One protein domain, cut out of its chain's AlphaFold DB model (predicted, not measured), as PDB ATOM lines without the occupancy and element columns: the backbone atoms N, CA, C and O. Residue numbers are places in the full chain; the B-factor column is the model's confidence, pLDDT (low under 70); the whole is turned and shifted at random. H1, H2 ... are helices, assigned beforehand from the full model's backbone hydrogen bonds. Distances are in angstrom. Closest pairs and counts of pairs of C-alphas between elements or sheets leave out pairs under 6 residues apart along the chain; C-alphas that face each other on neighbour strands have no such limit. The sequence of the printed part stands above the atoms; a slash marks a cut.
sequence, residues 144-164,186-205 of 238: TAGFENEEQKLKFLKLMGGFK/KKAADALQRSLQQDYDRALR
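AT A GLANCE: This is residues 144 to 164 and 186 to 205 of the 238 residues of a protein of Molossus molossus (UniProt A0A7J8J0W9). A short helix, H1, with a stretch of loop before and after it, makes one end of a long, thin outline, and a longer helix, H2, sticks out from there as a lone arm, with residues 190 to 205 standing free. The printed part has 41 residues with two named helices, H1 then H2, and no named strand; its class is all helix. It is extended, with a radius of gyration of the C-alphas of 15.7 A and spans of 50 by 15 by 14 A.

HOW THE PARTS SIT: H1, residues 150 to 159, and H2, residues 186 to 205, are apart. In H1 and H2 every O i to N i+4 pair is within hydrogen-bond range.

IN THESE COORDINATES: H1 begins at C-alpha 150 (26.871, 76.430, -26.736) and is 14.0 A long from first to last C-alpha. H2 measures 28.4 A and ends at C-alpha 205 (59.294, 97.316, -19.105).

THE WHOLE: The C-alphas of Lys 164 and Arg 205, the two farthest apart, are 50.6 A from each other. Residues 165 to 185 are not printed, and C-alphas 164 and 186 are 25.3 A apart across this cut. The model's pLDDT is under 70 at residue 144 and residues 162 to 164.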
ATOM      1  N   THR A 144      26.844  79.660 -14.851       68.50
ATOM      2  CA  THR A 144      27.524  80.952 -15.075       68.50
ATOM      3  C   THR A 144      28.824  80.823 -15.884       68.50
ATOM      4  O   THR A 144      29.390  81.837 -16.296       68.50
ATOM      5  N   ALA A 145      29.324  79.606 -16.129       70.81
ATOM      6  CA  ALA A 145      30.582  79.415 -16.841       70.81
ATOM      7  C   ALA A 145      30.488  79.934 -18.287       70.81
ATOM      8  O   ALA A 145      29.600  79.573 -19.067       70.81
ATOM      9  N   GLY A 146      31.412  80.828 -18.636       74.62
ATOM     10  CA  GLY A 146      31.439  81.514 -19.919       74.62
ATOM     11  C   GLY A 146      32.070  80.672 -21.024       74.62
ATOM     12  O   GLY A 146      33.231  80.878 -21.346       74.62
ATOM     13  N   PHE A 147      31.307  79.777 -21.645       75.69
ATOM     14  CA  PHE A 147      31.766  79.009 -22.811       75.69
ATOM     15  C   PHE A 147      31.530  79.767 -24.121       75.69
ATOM     16  O   PHE A 147      30.516  80.449 -24.274       75.69
ATOM     17  N   GLU A 148      32.467  79.678 -25.062       77.88
ATOM     18  CA  GLU A 148      32.384  80.332 -26.374       77.88
ATOM     19  C   GLU A 148      31.354  79.666 -27.297       77.88
ATOM     20  O   GLU A 148      30.583  80.372 -27.938       77.88
ATOM     21  N   ASN A 149      31.276  78.332 -27.273       87.31
ATOM     22  CA  ASN A 149      30.318  77.537 -28.040       87.31
ATOM     23  C   ASN A 149      29.269  76.896 -27.108       87.31
ATOM     24  O   ASN A 149      29.605  76.279 -26.091       87.31
ATOM     25  N   GLU A 150      27.993  77.029 -27.463       82.31
ATOM     26  CA  GLU A 150      26.871  76.430 -26.736       82.31
ATOM     27  C   GLU A 150      26.911  74.897 -26.734       82.31
ATOM     28  O   GLU A 150      26.639  74.281 -25.708       82.31
ATOM     29  N   GLU A 151      27.362  74.262 -27.811       85.50
ATOM     30  CA  GLU A 151      27.532  72.810 -27.890       85.50
ATOM     31  C   GLU A 151      28.627  72.325 -26.939       85.50
ATOM     32  O   GLU A 151      28.495  71.282 -26.301       85.50
ATOM     33  N   GLN A 152      29.707  73.099 -26.801       85.62
ATOM     34  CA  GLN A 152      30.769  72.799 -25.843       85.62
ATOM     35  C   GLN A 152      30.277  72.976 -24.410       85.62
ATOM     36  O   GLN A 152      30.582  72.132 -23.568       85.62
ATOM     37  N   LYS A 153      29.468  74.012 -24.146       81.31
ATOM     38  CA  LYS A 153      28.770  74.172 -22.865       81.31
ATOM     39  C   LYS A 153      27.900  72.949 -22.591       81.31
ATOM     40  O   LYS A 153      28.018  72.351 -21.529       81.31
ATOM     41  N   LEU A 154      27.085  72.521 -23.551       82.56
ATOM     42  CA  LEU A 154      26.211  71.360 -23.398       82.56
ATOM     43  C   LEU A 154      27.014  70.071 -23.189       82.56
ATOM     44  O   LEU A 154      26.701  69.294 -22.294       82.56
ATOM     45  N   LYS A 155      28.091  69.848 -23.941       86.62
ATOM     46  CA  LYS A 155      28.980  68.693 -23.756       86.62
ATOM     47  C   LYS A 155      29.661  68.713 -22.387       86.62
ATOM     48  O   LYS A 155      29.740  67.672 -21.741       86.62
ATOM     49  N   PHE A 156      30.112  69.882 -21.932       84.75
ATOM     50  CA  PHE A 156      30.691  70.076 -20.604       84.75
ATOM     51  C   PHE A 156      29.666  69.782 -19.508       84.75
ATOM     52  O   PHE A 156      29.949  68.992 -18.611       84.75
ATOM     53  N   LEU A 157      28.456  70.338 -19.608       82.69
ATOM     54  CA  LEU A 157      27.375  70.022 -18.680       82.69
ATOM     55  C   LEU A 157      27.070  68.520 -18.720       82.69
ATOM     56  O   LEU A 157      26.988  67.907 -17.665       82.69
ATOM     57  N   LYS A 158      27.008  67.877 -19.890       83.75
ATOM     58  CA  LYS A 158      26.809  66.420 -19.980       83.75
ATOM     59  C   LYS A 158      27.883  65.638 -19.235       83.75
ATOM     60  O   LYS A 158      27.549  64.735 -18.473       83.75
ATOM     61  N   LEU A 159      29.148  65.999 -19.442       86.38
ATOM     62  CA  LEU A 159      30.304  65.336 -18.843       86.38
ATOM     63  C   LEU A 159      30.344  65.518 -17.320       86.38
ATOM     64  O   LEU A 159      30.654  64.583 -16.592       86.38
ATOM     65  N   MET A 160      29.978  66.703 -16.836       76.25
ATOM     66  CA  MET A 160      30.003  67.054 -15.414       76.25
ATOM     67  C   MET A 160      28.746  66.612 -14.647       76.25
ATOM     68  O   MET A 160      28.569  66.975 -13.482       76.25
ATOM     69  N   GLY A 161      27.842  65.852 -15.274       73.94
ATOM     70  CA  GLY A 161      26.572  65.466 -14.649       73.94
ATOM     71  C   GLY A 161      25.608  66.648 -14.463       73.94
ATOM     72  O   GLY A 161      24.782  66.640 -13.553       73.94
ATOM     73  N   GLY A 162      25.732  67.648 -15.335       67.38
ATOM     74  CA  GLY A 162      24.881  68.822 -15.560       67.38
ATOM     75  C   GLY A 162      23.440  68.525 -15.939       67.38
ATOM     76  O   GLY A 162      22.548  69.331 -15.701       67.38
ATOM     77  N   PHE A 163      23.221  67.353 -16.522       65.25
ATOM     78  CA  PHE A 163      21.934  66.943 -17.074       65.25
ATOM     79  C   PHE A 163      21.249  65.850 -16.263       65.25
ATOM     80  O   PHE A 163      20.392  65.146 -16.787       65.25
ATOM     81  N   LYS A 164      21.629  65.665 -14.995       63.81
ATOM     82  CA  LYS A 164      20.874  64.772 -14.113       63.81
ATOM     83  C   LYS A 164      19.450  65.315 -13.992       63.81
ATOM     84  O   LYS A 164      19.259  66.408 -13.469       63.81
ATOM     85  N   LYS A 186      32.264  85.876 -18.561       85.50
ATOM     86  CA  LYS A 186      33.177  86.208 -19.681       85.50
ATOM     87  C   LYS A 186      33.817  87.594 -19.550       85.50
ATOM     88  O   LYS A 186      35.019  87.741 -19.699       85.50
ATOM     89  N   LYS A 187      33.024  88.608 -19.188       89.12
ATOM     90  CA  LYS A 187      33.509  89.990 -19.060       89.12
ATOM     91  C   LYS A 187      34.543  90.128 -17.939       89.12
ATOM     92  O   LYS A 187      35.542  90.819 -18.114       89.12
ATOM     93  N   ALA A 188      34.302  89.473 -16.803       88.94
ATOM     94  CA  ALA A 188      35.219  89.447 -15.670       88.94
ATOM     95  C   ALA A 188      36.494  88.654 -15.993       88.94
ATOM     96  O   ALA A 188      37.586  89.100 -15.645       88.94
ATOM     97  N   ALA A 189      36.367  87.533 -16.708       89.12
ATOM     98  CA  ALA A 189      37.504  86.753 -17.188       89.12
ATOM     99  C   ALA A 189      38.377  87.567 -18.158       89.12
ATOM    100  O   ALA A 189      39.585  87.666 -17.960       89.12
ATOM    101  N   ASP A 190      37.772  88.248 -19.132       92.25
ATOM    102  CA  ASP A 190      38.512  89.083 -20.080       92.25
ATOM    103  C   ASP A 190      39.160  90.293 -19.392       92.25
ATOM    104  O   ASP A 190      40.246  90.732 -19.772       92.25
ATOM    105  N   ALA A 191      38.494  90.887 -18.396       95.31
ATOM    106  CA  ALA A 191      39.068  91.972 -17.600       95.31
ATOM    107  C   ALA A 191      40.302  91.492 -16.824       95.31
ATOM    108  O   ALA A 191      41.340  92.158 -16.856       95.31
ATOM    109  N   LEU A 192      40.216  90.312 -16.203       94.62
ATOM    110  CA  LEU A 192      41.341  89.672 -15.530       94.62
ATOM    111  C   LEU A 192      42.486  89.402 -16.515       94.62
ATOM    112  O   LEU A 192      43.615  89.813 -16.256       94.62
ATOM    113  N   GLN A 193      42.202  88.810 -17.675       94.81
ATOM    114  CA  GLN A 193      43.213  88.528 -18.695       94.81
ATOM    115  C   GLN A 193      43.916  89.803 -19.185       94.81
ATOM    116  O   GLN A 193      45.141  89.824 -19.304       94.81
ATOM    117  N   ARG A 194      43.172  90.895 -19.404       96.38
ATOM    118  CA  ARG A 194      43.762  92.199 -19.756       96.38
ATOM    119  C   ARG A 194      44.649  92.751 -18.643       96.38
ATOM    120  O   ARG A 194      45.713  93.280 -18.949       96.38
ATOM    121  N   SER A 195      44.236  92.636 -17.379       97.38
ATOM    122  CA  SER A 195      45.050  93.098 -16.246       97.38
ATOM    123  C   SER A 195      46.372  92.329 -16.146       97.38
ATOM    124  O   SER A 195      47.434  92.941 -16.075       97.38
ATOM    125  N   LEU A 196      46.321  91.002 -16.286       97.12
ATOM    126  CA  LEU A 196      47.504  90.145 -16.274       97.12
ATOM    127  C   LEU A 196      48.446  90.462 -17.441       97.12
ATOM    128  O   LEU A 196      49.658  90.530 -17.249       97.12
ATOM    129  N   GLN A 197      47.901  90.719 -18.634       96.69
ATOM    130  CA  GLN A 197      48.697  91.140 -19.788       96.69
ATOM    131  C   GLN A 197      49.407  92.479 -19.532       96.69
ATOM    132  O   GLN A 197      50.591  92.624 -19.826       96.69
ATOM    133  N   GLN A 198      48.711  93.453 -18.944       95.94
ATOM    134  CA  GLN A 198      49.306  94.747 -18.604       95.94
ATOM    135  C   GLN A 198      50.414  94.619 -17.558       95.94
ATOM    136  O   GLN A 198      51.428  95.314 -17.657       95.94
ATOM    137  N   ASP A 199      50.240  93.747 -16.567       95.19
ATOM    138  CA  ASP A 199      51.254  93.494 -15.545       95.19
ATOM    139  C   ASP A 199      52.468  92.764 -16.115       95.19
ATOM    140  O   ASP A 199      53.604  93.103 -15.776       95.19
ATOM    141  N   TYR A 200      52.254  91.843 -17.052       95.38
ATOM    142  CA  TYR A 200      53.330  91.225 -17.819       95.38
ATOM    143  C   TYR A 200      54.136  92.273 -18.599       95.38
ATOM    144  O   TYR A 200      55.361  92.348 -18.465       95.38
ATOM    145  N   ASP A 201      53.461  93.155 -19.337       92.25
ATOM    146  CA  ASP A 201      54.119  94.223 -20.093       92.25
ATOM    147  C   ASP A 201      54.826  95.220 -19.161       92.25
ATOM    148  O   ASP A 201      55.933  95.689 -19.445       92.25
ATOM    149  N   ARG A 202      54.227  95.534 -18.006       90.50
ATOM    150  CA  ARG A 202      54.837  96.358 -16.951       90.50
ATOM    151  C   ARG A 202      56.113  95.710 -16.417       90.50
ATOM    152  O   ARG A 202      57.122  96.405 -16.288       90.50
ATOM    153  N   ALA A 203      56.096  94.406 -16.161       89.25
ATOM    154  CA  ALA A 203      57.256  93.652 -15.699       89.25
ATOM    155  C   ALA A 203      58.359  93.565 -16.767       89.25
ATOM    156  O   ALA A 203      59.541  93.731 -16.453       89.25
ATOM    157  N   LEU A 204      58.002  93.396 -18.042       87.19
ATOM    158  CA  LEU A 204      58.962  93.477 -19.145       87.19
ATOM    159  C   LEU A 204      59.591  94.869 -19.240       87.19
ATOM    160  O   LEU A 204      60.812  94.994 -19.340       87.19
ATOM    161  N   ARG A 205      58.791  95.933 -19.133       83.50
ATOM    162  CA  ARG A 205      59.294  97.316 -19.105       83.50
ATOM    163  C   ARG A 205      60.200  97.576 -17.900       83.50
ATOM    164  O   ARG A 205      61.160  98.340 -18.038       83.50
TER     165      ARG A 205